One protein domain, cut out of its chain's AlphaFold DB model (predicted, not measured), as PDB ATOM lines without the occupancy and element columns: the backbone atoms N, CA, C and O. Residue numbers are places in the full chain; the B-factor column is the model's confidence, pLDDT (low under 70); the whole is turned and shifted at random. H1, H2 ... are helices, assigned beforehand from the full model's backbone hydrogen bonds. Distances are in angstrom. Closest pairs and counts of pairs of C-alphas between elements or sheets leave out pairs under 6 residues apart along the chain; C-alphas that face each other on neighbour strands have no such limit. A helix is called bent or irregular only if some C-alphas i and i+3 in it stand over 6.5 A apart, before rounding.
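Overview. This is residues 16 to 129 of the 242 residues of the protein "USP8 dimerization domain containing protein" of Trema orientale (UniProt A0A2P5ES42). Three helices lie side by side in a small, loose bundle, H1, H4 and H5a, with H4 touching both others; the third helix, H5, bends and its second arm, H5b, runs away from the bundle, where residues 115 to 129 stick out as a free arm that makes much of the length. Two very short helices, H2 and H3, and the long link between them make a loose connection from H1 to H4. The printed part has 114 residues, with five named helices in the order H1 H2 H3 H4 H5 and no named strand; the class is all helix. The whole is loose, with a radius of gyration of the C-alphas of 17.5 A, and elongated, spanning 59 by 32 by 20 A.

Arrangement. Start at H1, residues 20 to 33, which touches H4, residues 57 to 77, at a shallow tilt of 10 degrees, opposite ways; their closest C-alphas, of Ala 27 and Phe 67, are 5.8 A apart. Along the chain between H1 and H4, look for H2, residues 35 to 38, which is close but not clearly touching H1, the closest C-alphas, of Leu 31 and Tyr 37, being 6.1 A apart, and for H3, residues 50 to 53, which is close but not clearly touching H4, the closest C-alphas, of Tyr 51 and Leu 57, being 6.2 A apart. H5, residues 86 to 126, was assigned as one helix by its hydrogen bonds but is bent: C-alphas 105 and 108 are 7.1 A apart, and its arms H5a, residues 86 to 105, and H5b, residues 108 to 126, stand at a steep tilt of 58 degrees. H4 and H5a are a helical hairpin that touches, with closest C-alphas of Ser 68 and Leu 96 at 6.3 A, opposite ways at a shallow tilt of 33 degrees, only just short of steep. H4, with residues 57 to 61 alone, touches H5b at residues 110 to 114 alone; Val 58 and Val 110 have the closest C-alphas, 5.7 A. H1 and H5b are apart. Every O i to N i+4 pair is within hydrogen-bond range in H1 and H5b, against 14 of 17 in H4 and 15 of 16 in H5a; H2 and H3 are too short for such a pair, and in each the one O i to N i+3 pair is not within range.

Along the chain. Find C-alpha 20 at (133.721, 85.354, 126.042); from there H1 runs 20.1 A to C-alpha 33. H2 is 6.6 A and H3 5.3 A long. H4 begins at C-alpha 57, (115.640, 87.535, 149.566), and runs 29.9 A, with a kink of 31 degrees near residue 71. H2 and H4 are only just irregular: C-alphas 35 and 38 are 6.6 A apart, and C-alphas 72 and 75 are 6.7 A apart. H5a measures 29.5 A and H5b 27.2 A, ending at C-alpha 126, (92.188, 74.874, 151.519).

Size, cuts and confidence. The farthest C-alphas, of Val 83 and Leu 129, are 60.4 A apart. The printed part has no cut, and the link from H2 to H3, 11 residues, is long. Mean pLDDT of the printed part is 77.0; residues 33 to 55 and 123 to 129 are under 70.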
ATOM      1  N   ASN A  16     128.821  79.525 121.560       88.12
ATOM      2  CA  ASN A  16     130.109  80.007 121.055       88.12
ATOM      3  C   ASN A  16     129.988  81.079 119.944       88.12
ATOM      4  O   ASN A  16     131.011  81.541 119.429       88.12
ATOM      5  N   ARG A  17     128.770  81.488 119.549       88.44
ATOM      6  CA  ARG A  17     128.527  82.671 118.701       88.44
ATOM      7  C   ARG A  17     128.772  83.984 119.450       88.44
ATOM      8  O   ARG A  17     129.135  84.979 118.822       88.44
ATOM      9  N   PHE A  18     128.589  84.011 120.771       88.12
ATOM     10  CA  PHE A  18     128.839  85.199 121.589       88.12
ATOM     11  C   PHE A  18     130.270  85.206 122.114       88.12
ATOM     12  O   PHE A  18     130.758  84.200 122.603       88.12
ATOM     13  N   SER A  19     130.944  86.358 122.081       90.12
ATOM     14  CA  SER A  19     132.305  86.452 122.629       90.12
ATOM     15  C   SER A  19     132.353  86.169 124.138       90.12
ATOM     16  O   SER A  19     131.474  86.593 124.890       90.12
ATOM     17  N   LEU A  20     133.457  85.583 124.613       90.50
ATOM     18  CA  LEU A  20     133.721  85.354 126.042       90.50
ATOM     19  C   LEU A  20     133.554  86.626 126.902       90.50
ATOM     20  O   LEU A  20     133.048  86.571 128.024       90.50
ATOM     21  N   ARG A  21     133.929  87.798 126.362       90.75
ATOM     22  CA  ARG A  21     133.727  89.099 127.026       90.75
ATOM     23  C   ARG A  21     132.250  89.385 127.303       90.75
ATOM     24  O   ARG A  21     131.944  90.005 128.318       90.75
ATOM     25  N   GLN A  22     131.339  88.942 126.439       91.25
ATOM     26  CA  GLN A  22     129.904  89.149 126.623       91.25
ATOM     27  C   GLN A  22     129.362  88.332 127.802       91.25
ATOM     28  O   GLN A  22     128.578  88.869 128.577       91.25
ATOM     29  N   TYR A  23     129.839  87.101 128.013       90.62
ATOM     30  CA  TYR A  23     129.483  86.309 129.197       90.62
ATOM     31  C   TYR A  23     129.947  86.964 130.502       90.62
ATOM     32  O   TYR A  23     129.167  87.062 131.447       90.62
ATOM     33  N   TYR A  24     131.169  87.507 130.537       89.56
ATOM     34  CA  TYR A  24     131.616  88.314 131.675       89.56
ATOM     35  C   TYR A  24     130.751  89.572 131.861       89.56
ATOM     36  O   TYR A  24     130.320  89.851 132.974       89.56
ATOM     37  N   ARG A  25     130.385  90.294 130.791       89.31
ATOM     38  CA  ARG A  25     129.446  91.431 130.901       89.31
ATOM     39  C   ARG A  25     128.080  91.017 131.449       89.31
ATOM     40  O   ARG A  25     127.521  91.762 132.244       89.31
ATOM     41  N   ILE A  26     127.552  89.853 131.064       87.50
ATOM     42  CA  ILE A  26     126.311  89.304 131.629       87.50
ATOM     43  C   ILE A  26     126.500  89.015 133.122       87.50
ATOM     44  O   ILE A  26     125.663  89.428 133.916       87.50
ATOM     45  N   ALA A  27     127.614  88.401 133.523       86.44
ATOM     46  CA  ALA A  27     127.924  88.126 134.924       86.44
ATOM     47  C   ALA A  27     128.046  89.412 135.769       86.44
ATOM     48  O   ALA A  27     127.442  89.504 136.836       86.44
ATOM     49  N   ASP A  28     128.739  90.444 135.276       84.69
ATOM     50  CA  ASP A  28     128.752  91.771 135.909       84.69
ATOM     51  C   ASP A  28     127.365  92.431 135.919       84.69
ATOM     52  O   ASP A  28     127.055  93.159 136.856       84.69
ATOM     53  N   ASN A  29     126.522  92.206 134.908       84.19
ATOM     54  CA  ASN A  29     125.165  92.751 134.872       84.19
ATOM     55  C   ASN A  29     124.227  92.043 135.861       84.19
ATOM     56  O   ASN A  29     123.424  92.728 136.484       84.19
ATOM     57  N   LEU A  30     124.351  90.723 136.059       81.38
ATOM     58  CA  LEU A  30     123.632  89.998 137.115       81.38
ATOM     59  C   LEU A  30     123.964  90.588 138.489       81.38
ATOM     60  O   LEU A  30     123.064  90.841 139.283       81.38
ATOM     61  N   LEU A  31     125.247  90.876 138.737       78.31
ATOM     62  CA  LEU A  31     125.685  91.522 139.972       78.31
ATOM     63  C   LEU A  31     125.238  92.989 140.060       78.31
ATOM     64  O   LEU A  31     124.816  93.412 141.121       78.31
ATOM     65  N   LYS A  32     125.261  93.772 138.973       72.25
ATOM     66  CA  LYS A  32     124.807  95.183 138.974       72.25
ATOM     67  C   LYS A  32     123.289  95.358 139.059       72.25
ATOM     68  O   LYS A  32     122.841  96.425 139.465       72.25
ATOM     69  N   GLN A  33     122.510  94.358 138.644       62.25
ATOM     70  CA  GLN A  33     121.058  94.328 138.853       62.25
ATOM     71  C   GLN A  33     120.702  94.146 140.330       62.25
ATOM     72  O   GLN A  33     119.623  94.563 140.733       62.25
ATOM     73  N   VAL A  34     121.614  93.594 141.141       58.44
ATOM     74  CA  VAL A  34     121.577  93.749 142.597       58.44
ATOM     75  C   VAL A  34     122.012  95.196 142.897       58.44
ATOM     76  O   VAL A  34     123.189  95.511 142.690       58.44
ATOM     77  N   PRO A  35     121.126  96.099 143.376       53.22
ATOM     78  CA  PRO A  35     121.417  97.543 143.455       53.22
ATOM     79  C   PRO A  35     122.658  97.898 144.294       53.22
ATOM     80  O   PRO A  35     123.274  98.952 144.125       53.22
ATOM     81  N   LEU A  36     123.044  96.975 145.173       47.91
ATOM     82  CA  LEU A  36     124.108  97.064 146.165       47.91
ATOM     83  C   LEU A  36     125.529  96.881 145.628       47.91
ATOM     84  O   LEU A  36     126.479  97.344 146.255       47.91
ATOM     85  N   TYR A  37     125.719  96.257 144.463       53.22
ATOM     86  CA  TYR A  37     127.071  95.984 143.939       53.22
ATOM     87  C   TYR A  37     127.778  97.243 143.389       53.22
ATOM     88  O   TYR A  37     128.866  97.164 142.816       53.22
ATOM     89  N   ARG A  38     127.140  98.415 143.523       52.19
ATOM     90  CA  ARG A  38     127.586  99.702 142.976       52.19
ATOM     91  C   ARG A  38     128.626 100.421 143.846       52.19
ATOM     92  O   ARG A  38     129.350 101.255 143.308       52.19
ATOM     93  N   SER A  39     128.735 100.087 145.135       44.47
ATOM     94  CA  SER A  39     129.847 100.526 145.990       44.47
ATOM     95  C   SER A  39     130.837  99.380 146.190       44.47
ATOM     96  O   SER A  39     130.461  98.239 146.455       44.47
ATOM     97  N   PHE A  40     132.117  99.667 145.984       53.91
ATOM     98  CA  PHE A  40     133.160  98.663 145.819       53.91
ATOM     99  C   PHE A  40     133.490  97.949 147.143       53.91
ATOM    100  O   PHE A  40     134.136  98.515 148.016       53.91
ATOM    101  N   LEU A  41     133.122  96.666 147.227       53.94
ATOM    102  CA  LEU A  41     133.694  95.676 148.150       53.94
ATOM    103  C   LEU A  41     133.436  95.875 149.666       53.94
ATOM    104  O   LEU A  41     134.363  95.851 150.467       53.94
ATOM    105  N   SER A  42     132.166  95.910 150.078       48.34
ATOM    106  CA  SER A  42     131.759  95.413 151.405       48.34
ATOM    107  C   SER A  42     130.468  94.615 151.254       48.34
ATOM    108  O   SER A  42     129.367  95.152 151.286       48.34
ATOM    109  N   VAL A  43     130.611  93.332 150.929       50.62
ATOM    110  CA  VAL A  43     129.501  92.523 150.407       50.62
ATOM    111  C   VAL A  43     128.589  91.989 151.521       50.62
ATOM    112  O   VAL A  43     127.423  91.743 151.239       50.62
ATOM    113  N   SER A  44     129.077  91.917 152.764       45.47
ATOM    114  CA  SER A  44     128.398  91.289 153.905       45.47
ATOM    115  C   SER A  44     127.470  92.211 154.699       45.47
ATOM    116  O   SER A  44     126.420  91.773 155.156       45.47
ATOM    117  N   ALA A  45     127.821  93.490 154.863       43.12
ATOM    118  CA  ALA A  45     127.016  94.424 155.657       43.12
ATOM    119  C   ALA A  45     125.807  94.972 154.876       43.12
ATOM    120  O   ALA A  45     124.695  95.017 155.393       43.12
ATOM    121  N   ILE A  46     126.019  95.347 153.612       42.25
ATOM    122  CA  ILE A  46     125.056  96.130 152.820       42.25
ATOM    123  C   ILE A  46     123.967  95.251 152.172       42.25
ATOM    124  O   ILE A  46     123.220  95.713 151.328       42.25
ATOM    125  N   ARG A  47     123.884  93.949 152.483       50.78
ATOM    126  CA  ARG A  47     122.796  93.068 151.999       50.78
ATOM    127  C   ARG A  47     121.580  93.063 152.916       50.78
ATOM    128  O   ARG A  47     120.486  92.716 152.473       50.78
ATOM    129  N   ALA A  48     121.794  93.380 154.190       44.09
ATOM    130  CA  ALA A  48     120.831  93.174 155.266       44.09
ATOM    131  C   ALA A  48     119.913  94.381 155.521       44.09
ATOM    132  O   ALA A  48     119.027  94.288 156.366       44.09
ATOM    133  N   ASP A  49     120.108  95.491 154.811       41.94
ATOM    134  CA  ASP A  49     119.268  96.690 154.827       41.94
ATOM    135  C   ASP A  49     118.323  96.702 153.609       41.94
ATOM    136  O   ASP A  49     117.129  96.439 153.760       41.94
ATOM    137  N   VAL A  50     118.843  96.858 152.389       49.94
ATOM    138  CA  VAL A  50     118.022  97.101 151.183       49.94
ATOM    139  C   VAL A  50     117.104  95.917 150.829       49.94
ATOM    140  O   VAL A  50     115.933  96.104 150.507       49.94
ATOM    141  N   TYR A  51     117.575  94.668 150.952       51.75
ATOM    142  CA  TYR A  51     116.721  93.485 150.717       51.75
ATOM    143  C   TYR A  51     115.867  93.081 151.930       51.75
ATOM    144  O   TYR A  51     114.950  92.268 151.789       51.75
ATOM    145  N   ARG A  52     116.135  93.653 153.111       50.19
ATOM    146  CA  ARG A  52     115.288  93.514 154.306       50.19
ATOM    147  C   ARG A  52     114.107  94.483 154.256       50.19
ATOM    148  O   ARG A  52     113.029  94.129 154.725       50.19
ATOM    149  N   GLU A  53     114.297  95.646 153.637       46.19
ATOM    150  CA  GLU A  53     113.242  96.620 153.345       46.19
ATOM    151  C   GLU A  53     112.284  96.115 152.247       46.19
ATOM    152  O   GLU A  53     111.070  96.185 152.430       46.19
ATOM    153  N   GLU A  54     112.787  95.498 151.167       52.66
ATOM    154  CA  GLU A  54     111.947  95.000 150.051       52.66
ATOM    155  C   GLU A  54     111.533  93.509 150.127       52.66
ATOM    156  O   GLU A  54     110.836  93.007 149.243       52.66
ATOM    157  N   LYS A  55     111.943  92.764 151.165       57.75
ATOM    158  CA  LYS A  55     111.598  91.341 151.425       57.75
ATOM    159  C   LYS A  55     111.930  90.303 150.329       57.75
ATOM    160  O   LYS A  55     111.652  89.120 150.529       57.75
ATOM    161  N   ASN A  56     112.560  90.656 149.207       74.06
ATOM    162  CA  ASN A  56     112.804  89.710 148.105       74.06
ATOM    163  C   ASN A  56     114.159  88.964 148.181       74.06
ATOM    164  O   ASN A  56     114.937  88.909 147.226       74.06
ATOM    165  N   LEU A  57     114.433  88.347 149.336       78.31
ATOM    166  CA  LEU A  57     115.640  87.535 149.566       78.31
ATOM    167  C   LEU A  57     115.709  86.292 148.658       78.31
ATOM    168  O   LEU A  57     116.798  85.824 148.322       78.31
ATOM    169  N   VAL A  58     114.555  85.771 148.226       82.38
ATOM    170  CA  VAL A  58     114.474  84.607 147.330       82.38
ATOM    171  C   VAL A  58     115.025  84.942 145.942       82.38
ATOM    172  O   VAL A  58     115.802  84.156 145.398       82.38
ATOM    173  N   ASP A  59     114.680  86.101 145.369       81.69
ATOM    174  CA  ASP A  59     115.203  86.477 144.049       81.69
ATOM    175  C   ASP A  59     116.670  86.934 144.111       81.69
ATOM    176  O   ASP A  59     117.422  86.643 143.179       81.69
ATOM    177  N   LEU A  60     117.131  87.520 145.226       83.00
ATOM    178  CA  LEU A  60     118.568  87.733 145.472       83.00
ATOM    179  C   LEU A  60     119.340  86.402 145.418       83.00
ATOM    180  O   LEU A  60     120.327  86.283 144.690       83.00
ATOM    181  N   TYR A  61     118.865  85.383 146.138       85.81
ATOM    182  CA  TYR A  61     119.474  84.051 146.152       85.81
ATOM    183  C   TYR A  61     119.481  83.401 144.756       85.81
ATOM    184  O   TYR A  61     120.505  82.870 144.322       85.81
ATOM    185  N   VAL A  62     118.389  83.528 143.991       85.75
ATOM    186  CA  VAL A  62     118.323  83.092 142.581       85.75
ATOM    187  C   VAL A  62     119.352  83.812 141.704       85.75
ATOM    188  O   VAL A  62     119.995  83.169 140.873       85.75
ATOM    189  N   MET A  63     119.522  85.127 141.853       84.00
ATOM    190  CA  MET A  63     120.469  85.908 141.045       84.00
ATOM    191  C   MET A  63     121.927  85.545 141.348       84.00
ATOM    192  O   MET A  63     122.739  85.433 140.425       84.00
ATOM    193  N   LEU A  64     122.246  85.284 142.616       87.00
ATOM    194  CA  LEU A  64     123.562  84.805 143.042       87.00
ATOM    195  C   LEU A  64     123.845  83.382 142.533       87.00
ATOM    196  O   LEU A  64     124.932  83.146 142.008       87.00
ATOM    197  N   LEU A  65     122.859  82.475 142.580       89.25
ATOM    198  CA  LEU A  65     122.966  81.138 141.976       89.25
ATOM    199  C   LEU A  65     123.187  81.202 140.456       89.25
ATOM    200  O   LEU A  65     124.047  80.504 139.917       89.25
ATOM    201  N   ARG A  66     122.457  82.079 139.755       89.50
ATOM    202  CA  ARG A  66     122.655  82.316 138.315       89.50
ATOM    203  C   ARG A  66     124.066  82.822 138.020       89.50
ATOM    204  O   ARG A  66     124.679  82.361 137.060       89.50
ATOM    205  N   PHE A  67     124.598  83.731 138.840       89.31
ATOM    206  CA  PHE A  67     125.982  84.188 138.713       89.31
ATOM    207  C   PHE A  67     126.985  83.050 138.948       89.31
ATOM    208  O   PHE A  67     127.910  82.899 138.147       89.31
ATOM    209  N   SER A  68     126.809  82.230 139.994       90.56
ATOM    210  CA  SER A  68     127.733  81.124 140.260       90.56
ATOM    211  C   SER A  68     127.749  80.125 139.104       90.56
ATOM    212  O   SER A  68     128.820  79.893 138.552       90.56
ATOM    213  N   SER A  69     126.584  79.643 138.649       91.12
ATOM    214  CA  SER A  69     126.478  78.707 137.516       91.12
ATOM    215  C   SER A  69     127.033  79.291 136.211       91.12
ATOM    216  O   SER A  69     127.671  78.586 135.427       91.12
ATOM    217  N   LEU A  70     126.868  80.597 135.975       90.31
ATOM    218  CA  LEU A  70     127.468  81.279 134.826       90.31
ATOM    219  C   LEU A  70     129.008  81.234 134.878       90.31
ATOM    220  O   LEU A  70     129.653  80.980 133.860       90.31
ATOM    221  N   VAL A  71     129.609  81.433 136.054       90.50
ATOM    222  CA  VAL A  71     131.073  81.463 136.239       90.50
ATOM    223  C   VAL A  71     131.702  80.067 136.337       90.50
ATOM    224  O   VAL A  71     132.827  79.894 135.864       90.50
ATOM    225  N   THR A  72     131.014  79.076 136.913       91.62
ATOM    226  CA  THR A  72     131.534  77.705 137.095       91.62
ATOM    227  C   THR A  72     131.182  76.753 135.957       91.62
ATOM    228  O   THR A  72     131.978  75.867 135.656       91.62
ATOM    229  N   GLU A  73     130.029  76.923 135.307       88.75
ATOM    230  CA  GLU A  73     129.500  75.932 134.359       88.75
ATOM    231  C   GLU A  73     129.261  76.442 132.937       88.75
ATOM    232  O   GLU A  73     129.042  75.631 132.043       88.75
ATOM    233  N   THR A  74     129.248  77.757 132.715       91.19
ATOM    234  CA  THR A  74     128.980  78.333 131.385       91.19
ATOM    235  C   THR A  74     130.274  78.891 130.794       91.19
ATOM    236  O   THR A  74     130.794  78.394 129.798       91.19
ATOM    237  N   ILE A  75     130.868  79.876 131.470       91.38
ATOM    238  CA  ILE A  75     132.099  80.554 131.045       91.38
ATOM    239  C   ILE A  75     133.282  79.585 130.795       91.38
ATOM    240  O   ILE A  75     133.968  79.783 129.791       91.38
ATOM    241  N   PRO A  76     133.540  78.542 131.617       91.81
ATOM    242  CA  PRO A  76     134.692  77.655 131.413       91.81
ATOM    243  C   PRO A  76     134.615  76.743 130.182       91.81
ATOM    244  O   PRO A  76     135.655  76.289 129.712       91.81
ATOM    245  N   TYR A  77     133.413  76.487 129.658       91.25
ATOM    246  CA  TYR A  77     133.177  75.611 128.501       91.25
ATOM    247  C   TYR A  77     133.176  76.370 127.163       91.25
ATOM    248  O   TYR A  77     133.027  75.774 126.099       91.25
ATOM    249  N   HIS A  78     133.347  77.692 127.197       93.12
ATOM    250  CA  HIS A  78     133.475  78.510 125.999       93.12
ATOM    251  C   HIS A  78     134.836  78.278 125.322       93.12
ATOM    252  O   HIS A  78     135.873  78.351 125.988       93.12
ATOM    253  N   ARG A  79     134.864  78.088 123.994       90.75
ATOM    254  CA  ARG A  79     136.086  77.735 123.227       90.75
ATOM    255  C   ARG A  79     137.308  78.622 123.537       90.75
ATOM    256  O   ARG A  79     138.427  78.141 123.656       90.75
ATOM    257  N   ASP A  80     137.069  79.920 123.729       89.19
ATOM    258  CA  ASP A  80     138.108  80.943 123.906       89.19
ATOM    259  C   ASP A  80     138.563  81.125 125.380       89.19
ATOM    260  O   ASP A  80     139.391  81.994 125.673       89.19
ATOM    261  N   TYR A  81     138.029  80.332 126.327       89.88
ATOM    262  CA  TYR A  81     138.217  80.506 127.782       89.88
ATOM    263  C   TYR A  81     139.683  80.483 128.238       89.88
ATOM    264  O   TYR A  81     140.082  81.284 129.086       89.88
ATOM    265  N   GLN A  82     140.495  79.586 127.673       86.38
ATOM    266  CA  GLN A  82     141.905  79.446 128.055       86.38
ATOM    267  C   GLN A  82     142.797  80.564 127.499       86.38
ATOM    268  O   GLN A  82     143.827  80.869 128.095       86.38
ATOM    269  N   VAL A  83     142.412  81.164 126.369       84.81
ATOM    270  CA  VAL A  83     143.310  81.989 125.546       84.81
ATOM    271  C   VAL A  83     143.119  83.483 125.802       84.81
ATOM    272  O   VAL A  83     144.094  84.225 125.882       84.81
ATOM    273  N   VAL A  84     141.872  83.953 125.928       76.81
ATOM    274  CA  VAL A  84     141.593  85.381 125.689       76.81
ATOM    275  C   VAL A  84     141.655  86.256 126.952       76.81
ATOM    276  O   VAL A  84     141.991  87.430 126.826       76.81
ATOM    277  N   LEU A  85     141.340  85.745 128.159       81.31
ATOM    278  CA  LEU A  85     141.071  86.589 129.353       81.31
ATOM    279  C   LEU A  85     141.578  86.032 130.714       81.31
ATOM    280  O   LEU A  85     140.782  85.793 131.631       81.31
ATOM    281  N   PRO A  86     142.896  85.841 130.922       86.00
ATOM    282  CA  PRO A  86     143.420  85.287 132.177       86.00
ATOM    283  C   PRO A  86     143.225  86.204 133.401       86.00
ATOM    284  O   PRO A  86     143.080  85.698 134.516       86.00
ATOM    285  N   LYS A  87     143.194  87.535 133.221       89.31
ATOM    286  CA  LYS A  87     143.011  88.509 134.317       89.31
ATOM    287  C   LYS A  87     141.571  88.504 134.827       89.31
ATOM    288  O   LYS A  87     141.340  88.357 136.027       89.31
ATOM    289  N   GLU A  88     140.607  88.596 133.915       89.44
ATOM    290  CA  GLU A  88     139.182  88.501 134.217       89.44
ATOM    291  C   GLU A  88     138.864  87.146 134.871       89.44
ATOM    292  O   GLU A  88     138.196  87.110 135.902       89.44
ATOM    293  N   ARG A  89     139.437  86.033 134.389       89.44
ATOM    294  CA  ARG A  89     139.291  84.717 135.037       89.44
ATOM    295  C   ARG A  89     139.647  84.735 136.530       89.44
ATOM    296  O   ARG A  89     138.913  84.161 137.332       89.44
ATOM    297  N   ILE A  90     140.741  85.394 136.918       90.94
ATOM    298  CA  ILE A  90     141.155  85.515 138.329       90.94
ATOM    299  C   ILE A  90     140.189  86.421 139.108       90.94
ATOM    300  O   ILE A  90     139.771  86.061 140.209       90.94
ATOM    301  N   LEU A  91     139.786  87.558 138.529       90.38
ATOM    302  CA  LEU A  91     138.815  88.482 139.130       90.38
ATOM    303  C   LEU A  91     137.487  87.776 139.453       90.38
ATOM    304  O   LEU A  91     136.978  87.886 140.566       90.38
ATOM    305  N   TYR A  92     136.936  87.035 138.491       88.56
ATOM    306  CA  TYR A  92     135.648  86.364 138.648       88.56
ATOM    307  C   TYR A  92     135.721  85.147 139.573       88.56
ATOM    308  O   TYR A  92     134.753  84.899 140.285       88.56
ATOM    309  N   LYS A  93     136.867  84.455 139.668       89.81
ATOM    310  CA  LYS A  93     137.090  83.450 140.722       89.81
ATOM    311  C   LYS A  93     137.074  84.068 142.124       89.81
ATOM    312  O   LYS A  93     136.447  83.502 143.009       89.81
ATOM    313  N   LYS A  94     137.681  85.247 142.326       88.69
ATOM    314  CA  LYS A  94     137.589  85.967 143.613       88.69
ATOM    315  C   LYS A  94     136.155  86.412 143.922       88.69
ATOM    316  O   LYS A  94     135.681  86.179 145.023       88.69
ATOM    317  N   LYS A  95     135.440  86.983 142.941       87.25
ATOM    318  CA  LYS A  95     134.013  87.333 143.096       87.25
ATOM    319  C   LYS A  95     133.145  86.114 143.427       87.25
ATOM    320  O   LYS A  95     132.217  86.250 144.211       87.25
ATOM    321  N   LEU A  96     133.434  84.954 142.832       88.75
ATOM    322  CA  LEU A  96     132.705  83.710 143.078       88.75
ATOM    323  C   LEU A  96     132.823  83.253 144.534       88.75
ATOM    324  O   LEU A  96     131.797  82.915 145.103       88.75
ATOM    325  N   LEU A  97     134.018  83.284 145.136       88.44
ATOM    326  CA  LEU A  97     134.199  82.934 146.555       88.44
ATOM    327  C   LEU A  97     133.294  83.799 147.444       88.44
ATOM    328  O   LEU A  97     132.394  83.271 148.085       88.44
ATOM    329  N   ASN A  98     133.393  85.126 147.308       85.31
ATOM    330  CA  ASN A  98     132.534  86.071 148.026       85.31
ATOM    331  C   ASN A  98     131.026  85.880 147.747       85.31
ATOM    332  O   ASN A  98     130.198  86.381 148.497       85.31
ATOM    333  N   VAL A  99     130.634  85.254 146.631       84.25
ATOM    334  CA  VAL A  99     129.228  84.929 146.336       84.25
ATOM    335  C   VAL A  99     128.815  83.600 146.975       84.25
ATOM    336  O   VAL A  99     127.662  83.479 147.380       84.25
ATOM    337  N   LEU A 100     129.723  82.630 147.094       88.12
ATOM    338  CA  LEU A 100     129.469  81.340 147.738       88.12
ATOM    339  C   LEU A 100     129.299  81.488 149.253       88.12
ATOM    340  O   LEU A 100     128.293  81.006 149.771       88.12
ATOM    341  N   ASP A 101     130.190  82.229 149.922       86.62
ATOM    342  CA  ASP A 101     130.107  82.523 151.367       86.62
ATOM    343  C   ASP A 101     128.733  83.130 151.739       86.62
ATOM    344  O   ASP A 101     128.133  82.862 152.779       86.62
ATOM    345  N   GLU A 102     128.195  83.936 150.827       82.81
ATOM    346  CA  GLU A 102     126.927  84.644 150.976       82.81
ATOM    347  C   GLU A 102     125.704  83.819 150.549       82.81
ATOM    348  O   GLU A 102     124.592  84.031 151.032       82.81
ATOM    349  N   LEU A 103     125.870  82.872 149.624       86.19
ATOM    350  CA  LEU A 103     124.841  81.872 149.339       86.19
ATOM    351  C   LEU A 103     124.675  80.934 150.539       86.19
ATOM    352  O   LEU A 103     123.553  80.531 150.841       86.19
ATOM    353  N   GLU A 104     125.763  80.623 151.245       88.50
ATOM    354  CA  GLU A 104     125.729  79.856 152.489       88.50
ATOM    355  C   GLU A 104     125.009  80.616 153.614       88.50
ATOM    356  O   GLU A 104     124.095  80.054 154.224       88.50
ATOM    357  N   SER A 105     125.318  81.905 153.819       85.12
ATOM    358  CA  SER A 105     124.644  82.738 154.832       85.12
ATOM    359  C   SER A 105     123.142  82.934 154.563       85.12
ATOM    360  O   SER A 105     122.334  82.898 155.494       85.12
ATOM    361  N   LEU A 106     122.734  83.077 153.294       83.31
ATOM    362  CA  LEU A 106     121.330  83.268 152.898       83.31
ATOM    363  C   LEU A 106     120.494  81.976 152.917       83.31
ATOM    364  O   LEU A 106     119.274  82.037 153.085       83.31
ATOM    365  N   LYS A 107     121.120  80.804 152.752       87.38
ATOM    366  CA  LYS A 107     120.447  79.494 152.661       87.38
ATOM    367  C   LYS A 107     119.409  79.216 153.768       87.38
ATOM    368  O   LYS A 107     118.300  78.810 153.411       87.38
ATOM    369  N   PRO A 108     119.686  79.387 155.080       87.94
ATOM    370  CA  PRO A 108     118.687  79.131 156.125       87.94
ATOM    371  C   PRO A 108     117.484  80.084 156.047       87.94
ATOM    372  O   PRO A 108     116.343  79.638 156.181       87.94
ATOM    373  N   GLU A 109     117.727  81.366 155.772       83.88
ATOM    374  CA  GLU A 109     116.702  82.414 155.710       83.88
ATOM    375  C   GLU A 109     115.766  82.203 154.510       83.88
ATOM    376  O   GLU A 109     114.541  82.170 154.655       83.88
ATOM    377  N   VAL A 110     116.341  81.940 153.334       83.75
ATOM    378  CA  VAL A 110     115.603  81.624 152.100       83.75
ATOM    379  C   VAL A 110     114.774  80.351 152.272       83.75
ATOM    380  O   VAL A 110     113.610  80.326 151.878       83.75
ATOM    381  N   ASN A 111     115.320  79.312 152.912       87.12
ATOM    382  CA  ASN A 111     114.568  78.088 153.195       87.12
ATOM    383  C   ASN A 111     113.397  78.327 154.163       87.12
ATOM    384  O   ASN A 111     112.344  77.712 153.985       87.12
ATOM    385  N   ARG A 112     113.537  79.218 155.159       87.25
ATOM    386  CA  ARG A 112     112.418  79.598 156.040       87.25
ATOM    387  C   ARG A 112     111.302  80.266 155.234       87.25
ATOM    388  O   ARG A 112     110.176  79.780 155.270       87.25
ATOM    389  N   ILE A 113     111.645  81.290 154.451       84.31
ATOM    390  CA  ILE A 113     110.699  82.063 153.628       84.31
ATOM    391  C   ILE A 113     110.003  81.171 152.588       84.31
ATOM    392  O   ILE A 113     108.790  81.247 152.410       84.31
ATOM    393  N   VAL A 114     110.739  80.279 151.915       84.25
ATOM    394  CA  VAL A 114     110.157  79.361 150.921       84.25
ATOM    395  C   VAL A 114     109.200  78.354 151.570       84.25
ATOM    396  O   VAL A 114     108.187  78.023 150.953       84.25
ATOM    397  N   ARG A 115     109.457  77.872 152.796       86.00
ATOM    398  CA  ARG A 115     108.481  77.036 153.523       86.00
ATOM    399  C   ARG A 115     107.233  77.834 153.887       86.00
ATOM    400  O   ARG A 115     106.145  77.422 153.506       86.00
ATOM    401  N   GLU A 116     107.406  78.992 154.519       84.50
ATOM    402  CA  GLU A 116     106.320  79.876 154.959       84.50
ATOM    403  C   GLU A 116     105.374  80.251 153.804       84.50
ATOM    404  O   GLU A 116     104.162  80.070 153.911       84.50
ATOM    405  N   LEU A 117     105.921  80.653 152.650       81.56
ATOM    406  CA  LEU A 117     105.131  80.960 151.451       81.56
ATOM    407  C   LEU A 117     104.416  79.726 150.875       81.56
ATOM    408  O   LEU A 117     103.277  79.828 150.425       81.56
ATOM    409  N   ASN A 118     105.049  78.548 150.882       83.00
ATOM    410  CA  ASN A 118     104.399  77.322 150.412       83.00
ATOM    411  C   ASN A 118     103.297  76.838 151.380       83.00
ATOM    412  O   ASN A 118     102.296  76.286 150.919       83.00
ATOM    413  N   GLU A 119     103.444  77.055 152.688       82.00
ATOM    414  CA  GLU A 119     102.422  76.758 153.700       82.00
ATOM    415  C   GLU A 119     101.240  77.731 153.621       82.00
ATOM    416  O   GLU A 119     100.096  77.276 153.597       82.00
ATOM    417  N   ALA A 120     101.497  79.039 153.497       76.88
ATOM    418  CA  ALA A 120     100.465  80.054 153.272       76.88
ATOM    419  C   ALA A 120      99.634  79.724 152.023       76.88
ATOM    420  O   ALA A 120      98.428  79.509 152.126       76.88
ATOM    421  N   HIS A 121     100.294  79.490 150.881       70.88
ATOM    422  CA  HIS A 121      99.610  79.067 149.656       70.88
ATOM    423  C   HIS A 121      98.813  77.762 149.821       70.88
ATOM    424  O   HIS A 121      97.850  77.550 149.089       70.88
ATOM    425  N   SER A 122      99.210  76.856 150.720       71.31
ATOM    426  CA  SER A 122      98.472  75.609 150.970       71.31
ATOM    427  C   SER A 122      97.211  75.853 151.805       71.31
ATOM    428  O   SER A 122      96.182  75.240 151.528       71.31
ATOM    429  N   LYS A 123      97.256  76.790 152.762       64.81
ATOM    430  CA  LYS A 123      96.088  77.234 153.543       64.81
ATOM    431  C   LYS A 123      95.100  78.031 152.684       64.81
ATOM    432  O   LYS A 123      93.908  77.747 152.731       64.81
ATOM    433  N   ASP A 124      95.587  78.920 151.819       60.28
ATOM    434  CA  ASP A 124      94.746  79.697 150.890       60.28
ATOM    435  C   ASP A 124      94.045  78.821 149.834       60.28
ATOM    436  O   ASP A 124      92.974  79.171 149.339       60.28
ATOM    437  N   GLN A 125      94.641  77.677 149.474       58.06
ATOM    438  CA  GLN A 125      94.005  76.669 148.615       58.06
ATOM    439  C   GLN A 125      92.961  75.835 149.376       58.06
ATOM    440  O   GLN A 125      91.955  75.461 148.783       58.06
ATOM    441  N   LEU A 126      93.163  75.575 150.675       55.06
ATOM    442  CA  LEU A 126      92.188  74.874 151.519       55.06
ATOM    443  C   LEU A 126      90.927  75.729 151.742       55.06
ATOM    444  O   LEU A 126      89.816  75.249 151.543       55.06
ATOM    445  N   LEU A 127      91.105  77.017 152.063       55.06
ATOM    446  CA  LEU A 127      90.013  77.982 152.264       55.06
ATOM    447  C   LEU A 127      89.194  78.266 150.990       55.06
ATOM    448  O   LEU A 127      88.066  78.734 151.085       55.06
ATOM    449  N   GLN A 128      89.742  77.986 149.803       48.62
ATOM    450  CA  GLN A 128      89.009  78.060 148.531       48.62
ATOM    451  C   GLN A 128      88.309  76.749 148.145       48.62
ATOM    452  O   GLN A 128      87.497  76.758 147.222       48.62
ATOM    453  N   LEU A 129      88.618  75.634 148.816       45.38
ATOM    454  CA  LEU A 129      87.956  74.349 148.584       45.38
ATOM    455  C   LEU A 129      86.716  74.172 149.475       45.38
ATOM    456  O   LEU A 129      85.771  73.514 149.058       45.38
TER     457      LEU A 129